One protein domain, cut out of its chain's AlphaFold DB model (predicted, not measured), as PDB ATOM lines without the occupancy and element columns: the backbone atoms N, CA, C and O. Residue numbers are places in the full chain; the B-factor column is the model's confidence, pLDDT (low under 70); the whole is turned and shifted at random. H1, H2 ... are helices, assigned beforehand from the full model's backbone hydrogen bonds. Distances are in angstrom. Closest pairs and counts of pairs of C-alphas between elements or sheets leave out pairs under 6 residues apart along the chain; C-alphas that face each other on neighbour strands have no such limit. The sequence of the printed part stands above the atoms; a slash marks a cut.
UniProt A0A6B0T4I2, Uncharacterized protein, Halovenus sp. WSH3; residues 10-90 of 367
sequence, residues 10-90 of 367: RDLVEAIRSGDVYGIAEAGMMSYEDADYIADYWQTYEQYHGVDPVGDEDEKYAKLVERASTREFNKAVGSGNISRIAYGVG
ATOM      1  N   ARG A  10     168.917 271.073 245.572       63.69
ATOM      2  CA  ARG A  10     167.897 270.701 244.592       63.69
ATOM      3  C   ARG A  10     166.947 269.639 245.142       63.69
ATOM      4  O   ARG A  10     165.746 269.791 244.946       63.69
ATOM      5  N   ASP A  11     167.475 268.637 245.839       68.50
ATOM      6  CA  ASP A  11     166.681 267.563 246.444       68.50
ATOM      7  C   ASP A  11     165.774 268.133 247.540       68.50
ATOM      8  O   ASP A  11     164.598 267.798 247.606       68.50
ATOM      9  N   LEU A  12     166.269 269.103 248.320       64.94
ATOM     10  CA  LEU A  12     165.465 269.808 249.324       64.94
ATOM     11  C   LEU A  12     164.337 270.642 248.697       64.94
ATOM     12  O   LEU A  12     163.212 270.630 249.184       64.94
ATOM     13  N   VAL A  13     164.610 271.368 247.609       60.03
ATOM     14  CA  VAL A  13     163.568 272.128 246.895       60.03
ATOM     15  C   VAL A  13     162.523 271.190 246.290       60.03
ATOM     16  O   VAL A  13     161.343 271.533 246.255       60.03
ATOM     17  N   GLU A  14     162.940 270.019 245.812       67.19
ATOM     18  CA  GLU A  14     162.036 268.989 245.305       67.19
ATOM     19  C   GLU A  14     161.183 268.397 246.433       67.19
ATOM     20  O   GLU A  14     159.969 268.342 246.267       67.19
ATOM     21  N   ALA A  15     161.776 268.110 247.597       69.50
ATOM     22  CA  ALA A  15     161.076 267.659 248.801       69.50
ATOM     23  C   ALA A  15     160.065 268.695 249.324       69.50
ATOM     24  O   ALA A  15     158.925 268.362 249.638       69.50
ATOM     25  N   ILE A  16     160.426 269.983 249.349       66.44
ATOM     26  CA  ILE A  16     159.502 271.062 249.736       66.44
ATOM     27  C   ILE A  16     158.336 271.158 248.744       66.44
ATOM     28  O   ILE A  16     157.189 271.319 249.151       66.44
ATOM     29  N   ARG A  17     158.612 271.042 247.441       65.00
ATOM     30  CA  ARG A  17     157.578 271.108 246.395       65.00
ATOM     31  C   ARG A  17     156.667 269.888 246.373       65.00
ATOM     32  O   ARG A  17     155.516 270.027 245.974       65.00
ATOM     33  N   SER A  18     157.174 268.719 246.749       71.31
ATOM     34  CA  SER A  18     156.396 267.483 246.828       71.31
ATOM     35  C   SER A  18     155.682 267.302 248.168       71.31
ATOM     36  O   SER A  18     154.905 266.362 248.299       71.31
ATOM     37  N   GLY A  19     155.934 268.174 249.154       70.12
ATOM     38  CA  GLY A  19     155.418 268.004 250.512       70.12
ATOM     39  C   GLY A  19     156.081 266.853 251.279       70.12
ATOM     40  O   GLY A  19     155.500 266.346 252.234       70.12
ATOM     41  N   ASP A  20     157.284 266.432 250.884       81.19
ATOM     42  CA  ASP A  20     158.050 265.376 251.545       81.19
ATOM     43  C   ASP A  20     158.673 265.875 252.861       81.19
ATOM     44  O   ASP A  20     159.836 266.277 252.942       81.19
ATOM     45  N   VAL A  21     157.862 265.857 253.919       82.06
ATOM     46  CA  VAL A  21     158.254 266.278 255.272       82.06
ATOM     47  C   VAL A  21     159.395 265.448 255.862       82.06
ATOM     48  O   VAL A  21     160.171 265.969 256.665       82.06
ATOM     49  N   TYR A  22     159.551 264.193 255.435       83.31
ATOM     50  CA  TYR A  22     160.653 263.341 255.878       83.31
ATOM     51  C   TYR A  22     161.961 263.727 255.194       83.31
ATOM     52  O   TYR A  22     162.977 263.835 255.876       83.31
ATOM     53  N   GLY A  23     161.928 264.066 253.901       80.50
ATOM     54  CA  GLY A  23     163.072 264.660 253.206       80.50
ATOM     55  C   GLY A  23     163.532 265.986 253.831       80.50
ATOM     56  O   GLY A  23     164.728 266.242 253.982       80.50
ATOM     57  N   ILE A  24     162.590 266.815 254.297       79.75
ATOM     58  CA  ILE A  24     162.902 268.061 255.023       79.75
ATOM     59  C   ILE A  24     163.553 267.765 256.391       79.75
ATOM     60  O   ILE A  24     164.488 268.466 256.802       79.75
ATOM     61  N   ALA A  25     163.098 266.724 257.097       83.25
ATOM     62  CA  ALA A  25     163.695 266.295 258.362       83.25
ATOM     63  C   ALA A  25     165.090 265.674 258.184       83.25
ATOM     64  O   ALA A  25     166.003 265.971 258.959       83.25
ATOM     65  N   GLU A  26     165.293 264.880 257.132       79.69
ATOM     66  CA  GLU A  26     166.592 264.313 256.757       79.69
ATOM     67  C   GLU A  26     167.622 265.399 256.420       79.69
ATOM     68  O   GLU A  26     168.764 265.329 256.879       79.69
ATOM     69  N   ALA A  27     167.199 266.468 255.736       73.62
ATOM     70  CA  ALA A  27     168.019 267.657 255.494       73.62
ATOM     71  C   ALA A  27     168.334 268.462 256.777       73.62
ATOM     72  O   ALA A  27     169.109 269.423 256.754       73.62
ATOM     73  N   GLY A  28     167.749 268.089 257.920       77.44
ATOM     74  CA  GLY A  28     167.957 268.742 259.211       77.44
ATOM     75  C   GLY A  28     167.256 270.092 259.347       77.44
ATOM     76  O   GLY A  28     167.599 270.853 260.253       77.44
ATOM     77  N   MET A  29     166.303 270.380 258.459       81.06
ATOM     78  CA  MET A  29     165.479 271.593 258.476       81.06
ATOM     79  C   MET A  29     164.224 271.424 259.337       81.06
ATOM     80  O   MET A  29     163.554 272.404 259.635       81.06
ATOM     81  N   MET A  30     163.916 270.201 259.767       86.94
ATOM     82  CA  MET A  30     162.807 269.864 260.655       86.94
ATOM     83  C   MET A  30     163.229 268.713 261.580       86.94
ATOM     84  O   MET A  30     164.130 267.943 261.248       86.94
ATOM     85  N   SER A  31     162.614 268.592 262.759       86.31
ATOM     86  CA  SER A  31     162.801 267.402 263.593       86.31
ATOM     87  C   SER A  31     161.961 266.234 263.061       86.31
ATOM     88  O   SER A  31     160.885 266.450 262.511       86.31
ATOM     89  N   TYR A  32     162.413 264.991 263.253       86.56
ATOM     90  CA  TYR A  32     161.603 263.821 262.885       86.56
ATOM     91  C   TYR A  32     160.262 263.785 263.631       86.56
ATOM     92  O   TYR A  32     159.262 263.399 263.049       86.56
ATOM     93  N   GLU A  33     160.215 264.264 264.879       84.88
ATOM     94  CA  GLU A  33     158.967 264.361 265.650       84.88
ATOM     95  C   GLU A  33     157.975 265.355 265.024       84.88
ATOM     96  O   GLU A  33     156.778 265.074 264.948       84.88
ATOM     97  N   ASP A  34     158.458 266.513 264.556       82.56
ATOM     98  CA  ASP A  34     157.615 267.483 263.852       82.56
ATOM     99  C   ASP A  34     157.181 266.929 262.475       82.56
ATOM    100  O   ASP A  34     156.037 267.137 262.075       82.56
ATOM    101  N   ALA A  35     158.046 266.179 261.777       84.81
ATOM    102  CA  ALA A  35     157.710 265.533 260.505       84.81
ATOM    103  C   ALA A  35     156.648 264.436 260.667       84.81
ATOM    104  O   ALA A  35     155.674 264.430 259.914       84.81
ATOM    105  N   ASP A  36     156.779 263.577 261.683       84.62
ATOM    106  CA  ASP A  36     155.787 262.556 262.040       84.62
ATOM    107  C   ASP A  36     154.423 263.204 262.325       84.62
ATOM    108  O   ASP A  36     153.393 262.770 261.807       84.62
ATOM    109  N   TYR A  37     154.411 264.284 263.116       84.06
ATOM    110  CA  TYR A  37     153.187 265.014 263.450       84.06
ATOM    111  C   TYR A  37     152.526 265.642 262.215       84.06
ATOM    112  O   TYR A  37     151.304 265.583 262.061       84.06
ATOM    113  N   ILE A  38     153.315 266.253 261.328       82.06
ATOM    114  CA  ILE A  38     152.795 266.888 260.114       82.06
ATOM    115  C   ILE A  38     152.299 265.828 259.117       82.06
ATOM    116  O   ILE A  38     151.253 266.030 258.498       82.06
ATOM    117  N   ALA A  39     152.979 264.684 259.006       83.19
ATOM    118  CA  ALA A  39     152.545 263.559 258.182       83.19
ATOM    119  C   ALA A  39     151.232 262.933 258.691       83.19
ATOM    120  O   ALA A  39     150.335 262.661 257.895       83.19
ATOM    121  N   ASP A  40     151.079 262.753 260.007       82.50
ATOM    122  CA  ASP A  40     149.842 262.240 260.620       82.50
ATOM    123  C   ASP A  40     148.668 263.219 260.443       82.50
ATOM    124  O   ASP A  40     147.548 262.830 260.086       82.50
ATOM    125  N   TYR A  41     148.937 264.522 260.605       79.94
ATOM    126  CA  TYR A  41     147.974 265.577 260.291       79.94
ATOM    127  C   TYR A  41     147.533 265.505 258.823       79.94
ATOM    128  O   TYR A  41     146.333 265.585 258.546       79.94
ATOM    129  N   TRP A  42     148.475 265.309 257.897       74.31
ATOM    130  CA  TRP A  42     148.201 265.197 256.465       74.31
ATOM    131  C   TRP A  42     147.340 263.976 256.133       74.31
ATOM    132  O   TRP A  42     146.291 264.124 255.505       74.31
ATOM    133  N   GLN A  43     147.717 262.795 256.627       76.12
ATOM    134  CA  GLN A  43     146.975 261.555 256.397       76.12
ATOM    135  C   GLN A  43     145.538 261.650 256.926       76.12
ATOM    136  O   GLN A  43     144.585 261.214 256.275       76.12
ATOM    137  N   THR A  44     145.370 262.267 258.097       78.31
ATOM    138  CA  THR A  44     144.051 262.517 258.679       78.31
ATOM    139  C   THR A  44     143.253 263.495 257.815       78.31
ATOM    140  O   THR A  44     142.088 263.246 257.513       78.31
ATOM    141  N   TYR A  45     143.858 264.600 257.379       74.00
ATOM    142  CA  TYR A  45     143.179 265.619 256.581       74.00
ATOM    143  C   TYR A  45     142.709 265.086 255.218       74.00
ATOM    144  O   TYR A  45     141.543 265.272 254.858       74.00
ATOM    145  N   GLU A  46     143.568 264.355 254.503       69.94
ATOM    146  CA  GLU A  46     143.240 263.725 253.217       69.94
ATOM    147  C   GLU A  46     142.060 262.750 253.361       69.94
ATOM    148  O   GLU A  46     141.121 262.776 252.562       69.94
ATOM    149  N   GLN A  47     142.044 261.954 254.436       74.00
ATOM    150  CA  GLN A  47     140.969 261.002 254.714       74.00
ATOM    151  C   GLN A  47     139.599 261.675 254.911       74.00
ATOM    152  O   GLN A  47     138.575 261.097 254.536       74.00
ATOM    153  N   TYR A  48     139.557 262.874 255.502       72.44
ATOM    154  CA  TYR A  48     138.305 263.587 255.790       72.44
ATOM    155  C   TYR A  48     137.855 264.533 254.673       72.44
ATOM    156  O   TYR A  48     136.649 264.735 254.510       72.44
ATOM    157  N   HIS A  49     138.788 265.108 253.914       68.62
ATOM    158  CA  HIS A  49     138.486 266.153 252.936       68.62
ATOM    159  C   HIS A  49     138.634 265.705 251.477       68.62
ATOM    160  O   HIS A  49     138.019 266.321 250.610       68.62
ATOM    161  N   GLY A  50     139.349 264.610 251.195       65.12
ATOM    162  CA  GLY A  50     139.465 264.029 249.852       65.12
ATOM    163  C   GLY A  50     140.174 264.922 248.826       65.12
ATOM    164  O   GLY A  50     139.979 264.729 247.626       65.12
ATOM    165  N   VAL A  51     140.949 265.908 249.287       62.34
ATOM    166  CA  VAL A  51     141.725 266.836 248.454       62.34
ATOM    167  C   VAL A  51     143.190 266.761 248.868       62.34
ATOM    168  O   VAL A  51     143.488 266.664 250.058       62.34
ATOM    169  N   ASP A  52     144.075 266.825 247.877       58.06
ATOM    170  CA  ASP A  52     145.514 266.977 248.058       58.06
ATOM    171  C   ASP A  52     145.817 268.424 248.507       58.06
ATOM    172  O   ASP A  52     145.518 269.358 247.757       58.06
ATOM    173  N   PRO A  53     146.346 268.652 249.723       56.88
ATOM    174  CA  PRO A  53     146.637 269.990 250.228       56.88
ATOM    175  C   PRO A  53     147.904 270.609 249.616       56.88
ATOM    176  O   PRO A  53     148.273 271.714 250.012       56.88
ATOM    177  N   VAL A  54     148.586 269.939 248.675       50.97
ATOM    178  CA  VAL A  54     149.754 270.502 247.985       50.97
ATOM    179  C   VAL A  54     149.311 271.614 247.019       50.97
ATOM    180  O   VAL A  54     149.053 271.414 245.833       50.97
ATOM    181  N   GLY A  55     149.220 272.821 247.576       53.28
ATOM    182  CA  GLY A  55     148.887 274.086 246.929       53.28
ATOM    183  C   GLY A  55     148.704 275.183 247.984       53.28
ATOM    184  O   GLY A  55     148.647 274.889 249.175       53.28
ATOM    185  N   ASP A  56     148.581 276.446 247.567       47.53
ATOM    186  CA  ASP A  56     148.394 277.633 248.433       47.53
ATOM    187  C   ASP A  56     147.122 277.602 249.330       47.53
ATOM    188  O   ASP A  56     146.736 278.621 249.903       47.53
ATOM    189  N   GLU A  57     146.425 276.468 249.444       53.41
ATOM    190  CA  GLU A  57     145.038 276.398 249.909       53.41
ATOM    191  C   GLU A  57     144.845 275.929 251.365       53.41
ATOM    192  O   GLU A  57     143.787 276.220 251.924       53.41
ATOM    193  N   ASP A  58     145.829 275.308 252.039       67.00
ATOM    194  CA  ASP A  58     145.744 275.064 253.497       67.00
ATOM    195  C   ASP A  58     146.778 275.877 254.292       67.00
ATOM    196  O   ASP A  58     147.880 275.433 254.633       67.00
ATOM    197  N   GLU A  59     146.361 277.093 254.652       65.19
ATOM    198  CA  GLU A  59     147.087 278.035 255.507       65.19
ATOM    199  C   GLU A  59     147.558 277.396 256.829       65.19
ATOM    200  O   GLU A  59     148.570 277.803 257.405       65.19
ATOM    201  N   LYS A  60     146.840 276.386 257.340       69.88
ATOM    202  CA  LYS A  60     147.172 275.732 258.608       69.88
ATOM    203  C   LYS A  60     148.310 274.728 258.452       69.88
ATOM    204  O   LYS A  60     149.170 274.681 259.332       69.88
ATOM    205  N   TYR A  61     148.340 273.972 257.356       70.75
ATOM    206  CA  TYR A  61     149.453 273.081 257.027       70.75
ATOM    207  C   TYR A  61     150.743 273.879 256.804       70.75
ATOM    208  O   TYR A  61     151.757 273.610 257.452       70.75
ATOM    209  N   ALA A  62     150.673 274.938 255.989       67.44
ATOM    210  CA  ALA A  62     151.805 275.827 255.733       67.44
ATOM    211  C   ALA A  62     152.382 276.409 257.037       67.44
ATOM    212  O   ALA A  62     153.589 276.347 257.265       67.44
ATOM    213  N   LYS A  63     151.518 276.866 257.954       70.56
ATOM    214  CA  LYS A  63     151.924 277.373 259.278       70.56
ATOM    215  C   LYS A  63     152.599 276.325 260.167       70.56
ATOM    216  O   LYS A  63     153.417 276.692 261.011       70.56
ATOM    217  N   LEU A  64     152.237 275.046 260.055       76.19
ATOM    218  CA  LEU A  64     152.873 273.977 260.834       76.19
ATOM    219  C   LEU A  64     154.290 273.702 260.331       76.19
ATOM    220  O   LEU A  64     155.225 273.685 261.133       76.19
ATOM    221  N   VAL A  65     154.444 273.571 259.012       73.69
ATOM    222  CA  VAL A  65     155.745 273.384 258.356       73.69
ATOM    223  C   VAL A  65     156.659 274.584 258.606       73.69
ATOM    224  O   VAL A  65     157.810 274.403 259.000       73.69
ATOM    225  N   GLU A  66     156.146 275.807 258.456       71.12
ATOM    226  CA  GLU A  66     156.874 277.049 258.732       71.12
ATOM    227  C   GLU A  66     157.385 277.085 260.178       71.12
ATOM    228  O   GLU A  66     158.582 277.224 260.408       71.12
ATOM    229  N   ARG A  67     156.512 276.864 261.171       76.00
ATOM    230  CA  ARG A  67     156.903 276.894 262.591       76.00
ATOM    231  C   ARG A  67     157.968 275.867 262.945       76.00
ATOM    232  O   ARG A  67     158.861 276.175 263.737       76.00
ATOM    233  N   ALA A  68     157.848 274.652 262.419       75.44
ATOM    234  CA  ALA A  68     158.821 273.597 262.661       75.44
ATOM    235  C   ALA A  68     160.174 273.945 262.016       75.44
ATOM    236  O   ALA A  68     161.216 273.825 262.664       75.44
ATOM    237  N   SER A  69     160.143 274.496 260.800       74.12
ATOM    238  CA  SER A  69     161.342 274.879 260.050       74.12
ATOM    239  C   SER A  69     162.066 276.079 260.669       74.12
ATOM    240  O   SER A  69     163.276 276.041 260.882       74.12
ATOM    241  N   THR A  70     161.333 277.129 261.056       72.12
ATOM    242  CA  THR A  70     161.882 278.303 261.755       72.12
ATOM    243  C   THR A  70     162.525 277.918 263.086       72.12
ATOM    244  O   THR A  70     163.560 278.469 263.458       72.12
ATOM    245  N   ARG A  71     161.947 276.956 263.816       78.00
ATOM    246  CA  ARG A  71     162.499 276.492 265.094       78.00
ATOM    247  C   ARG A  71     163.872 275.847 264.911       78.00
ATOM    248  O   ARG A  71     164.790 276.165 265.665       78.00
ATOM    249  N   GLU A  72     164.019 274.963 263.928       79.69
ATOM    250  CA  GLU A  72     165.299 274.306 263.648       79.69
ATOM    251  C   GLU A  72     166.317 275.259 263.014       79.69
ATOM    252  O   GLU A  72     167.497 275.207 263.365       79.69
ATOM    253  N   PHE A  73     165.872 276.199 262.175       73.69
ATOM    254  CA  PHE A  73     166.729 277.260 261.649       73.69
ATOM    255  C   PHE A  73     167.289 278.146 262.772       73.69
ATOM    256  O   PHE A  73     168.496 278.351 262.850       73.69
ATOM    257  N   ASN A  74     166.450 278.584 263.716       67.31
ATOM    258  CA  ASN A  74     166.891 279.378 264.867       67.31
ATOM    259  C   ASN A  74     167.884 278.613 265.755       67.31
ATOM    260  O   ASN A  74     168.862 279.193 266.230       67.31
ATOM    261  N   LYS A  75     167.683 277.302 265.948       72.94
ATOM    262  CA  LYS A  75     168.669 276.451 266.635       72.94
ATOM    263  C   LYS A  75     169.986 276.387 265.867       72.94
ATOM    264  O   LYS A  75     171.040 276.504 266.483       72.94
ATOM    265  N   ALA A  76     169.933 276.226 264.545       71.75
ATOM    266  CA  ALA A  76     171.116 276.184 263.694       71.75
ATOM    267  C   ALA A  76     171.903 277.503 263.724       71.75
ATOM    268  O   ALA A  76     173.129 277.460 263.811       71.75
ATOM    269  N   VAL A  77     171.210 278.649 263.727       64.00
ATOM    270  CA  VAL A  77     171.800 279.985 263.915       64.00
ATOM    271  C   VAL A  77     172.480 280.079 265.280       64.00
ATOM    272  O   VAL A  77     173.667 280.386 265.346       64.00
ATOM    273  N   GLY A  78     171.776 279.727 266.360       58.66
ATOM    274  CA  GLY A  78     172.334 279.761 267.715       58.66
ATOM    275  C   GLY A  78     173.531 278.822 267.921       58.66
ATOM    276  O   GLY A  78     174.418 279.126 268.712       58.66
ATOM    277  N   SER A  79     173.591 277.699 267.199       63.97
ATOM    278  CA  SER A  79     174.695 276.734 267.282       63.97
ATOM    279  C   SER A  79     175.811 276.949 266.250       63.97
ATOM    280  O   SER A  79     176.744 276.150 266.207       63.97
ATOM    281  N   GLY A  80     175.696 277.942 265.360       59.34
ATOM    282  CA  GLY A  80     176.647 278.155 264.261       59.34
ATOM    283  C   GLY A  80     176.713 276.999 263.250       59.34
ATOM    284  O   GLY A  80     177.769 276.729 262.680       59.34
ATOM    285  N   ASN A  81     175.609 276.274 263.030       69.56
ATOM    286  CA  ASN A  81     175.558 275.148 262.094       69.56
ATOM    287  C   ASN A  81     175.361 275.652 260.654       69.56
ATOM    288  O   ASN A  81     174.248 275.695 260.125       69.56
ATOM    289  N   ILE A  82     176.478 276.035 260.036       62.25
ATOM    290  CA  ILE A  82     176.559 276.689 258.720       62.25
ATOM    291  C   ILE A  82     175.864 275.880 257.620       62.25
ATOM    292  O   ILE A  82     175.192 276.464 256.775       62.25
ATOM    293  N   SER A  83     175.977 274.548 257.637       62.75
ATOM    294  CA  SER A  83     175.349 273.691 256.626       62.75
ATOM    295  C   SER A  83     173.831 273.865 256.605       62.75
ATOM    296  O   SER A  83     173.255 274.026 255.538       62.75
ATOM    297  N   ARG A  84     173.185 273.922 257.777       67.25
ATOM    298  CA  ARG A  84     171.729 274.125 257.891       67.25
ATOM    299  C   ARG A  84     171.301 275.552 257.558       67.25
ATOM    300  O   ARG A  84     170.264 275.747 256.934       67.25
ATOM    301  N   ILE A  85     172.121 276.540 257.917       65.38
ATOM    302  CA  ILE A  85     171.873 277.942 257.559       65.38
ATOM    303  C   ILE A  85     171.890 278.099 256.031       65.38
ATOM    304  O   ILE A  85     170.968 278.677 255.467       65.38
ATOM    305  N   ALA A  86     172.872 277.505 255.349       62.47
ATOM    306  CA  ALA A  86     172.991 277.567 253.893       62.47
ATOM    307  C   ALA A  86     171.772 276.979 253.152       62.47
ATOM    308  O   ALA A  86     171.388 277.497 252.103       62.47
ATOM    309  N   TYR A  87     171.127 275.941 253.700       63.91
ATOM    310  CA  TYR A  87     169.896 275.386 253.126       63.91
ATOM    311  C   TYR A  87     168.692 276.329 253.268       63.91
ATOM    312  O   TYR A  87     167.888 276.417 252.342       63.91
ATOM    313  N   GLY A  88     168.568 277.050 254.389       59.84
ATOM    314  CA  GLY A  88     167.425 277.932 254.658       59.84
ATOM    315  C   GLY A  88     167.410 279.229 253.848       59.84
ATOM    316  O   GLY A  88     166.341 279.713 253.490       59.84
ATOM    317  N   VAL A  89     168.580 279.774 253.514       59.91
ATOM    318  CA  VAL A  89     168.685 281.028 252.742       59.91
ATOM    319  C   VAL A  89     168.504 280.778 251.232       59.91
ATOM    320  O   VAL A  89     168.237 281.704 250.467       59.91
ATOM    321  N   GLY A  90     168.593 279.512 250.804       48.38
ATOM    322  CA  GLY A  90     168.647 279.119 249.401       48.38
ATOM    323  C   GLY A  90     169.972 279.539 248.757       48.38
ATOM    324  O   GLY A  90     170.526 280.598 249.041       48.38
TER     325      GLY A  90
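AT A GLANCE: This is residues 10 to 90 of the 367 residues of an uncharacterized protein of Halovenus sp. WSH3 (UniProt A0A6B0T4I2). Two long helices, H3 and H4, run side by side in opposite ways but are shifted along each other, and three shorter helices fold back beside them: H2 packs on the first part of H3, H1 packs on H2, and H5 packs on the last part of H4. The chain thus zigzags through five helices, and the far end of H3, residues 46 to 49, sticks out together with residues 50 and 51. The printed part has 81 residues, with five named helices in the order H1, H2, H3, H4, H5 and no named strand; the class is all helix. The whole is compact, with a radius of gyration of the C-alphas of 13.0 A, and elongated in outline, spanning 42 by 23 by 19 A.

HOW THE PARTS SIT: H1, residues 10 to 18, touches H2, residues 21 to 26, opposite ways at a shallow tilt of 24 degrees; their closest C-alphas, of Ala 15 and Gly 23, are 5.7 A apart. H2 touches H3, residues 32 to 49, with residues 32 to 39 of H3 alone. They run opposite ways at a shallow tilt of 14 degrees, and the closest C-alphas, of Val 21 and Ala 35, are 5.3 A apart. H3 touches H4, residues 59 to 78, through residues 34 to 38 of H3 and 61 to 68 of H4 alone. These two run opposite ways at a shallow tilt of 6 degrees, with the closest C-alphas, of Asp 34 and Ala 68, 6.3 A apart. H4 touches H5, residues 82 to 89, with residues 73 to 77 of H4 alone; the closest C-alphas, of Ala 76 and Arg 84, are 6.2 A apart. They run opposite ways at a shallow tilt of 34 degrees, only just short of steep. Each of these four pairs is a helical hairpin. H2 and H4 are near each other, with 6 pairs of C-alphas within 10 A. H1 and H5 are only just apart, their closest C-alphas at 8.1 A. In H1, H2, H3, H4 and H5 every O i to N i+4 pair is within hydrogen-bond range.

IN THESE COORDINATES: H1 begins at C-alpha 10, (167.897, 270.701, 244.592), and is 12.2 A long. H2 is 8.7 A long. H3 is 25.3 A long and ends at C-alpha 49, (138.486, 266.153, 252.936). H4, the longest helix with 20 residues, is 28.1 A long. H5 is 10.8 A long and ends at C-alpha 89, (168.685, 281.028, 252.742).

THE WHOLE: The two C-alphas farthest apart are those of Gly 50 and Gly 80, 42.3 A, while those of Arg 10 and Gly 90, the first and last printed, are 9.7 A apart. The printed part has no cut. The links H1 to H2, H2 to H3 and H4 to H5 are tight; H3 to H4 is short, with 9 residues. The mean pLDDT of the printed part is 71.0, and 37 residues are under 70, among them residues 10 to 17, 49 to 60 and 77 to 90.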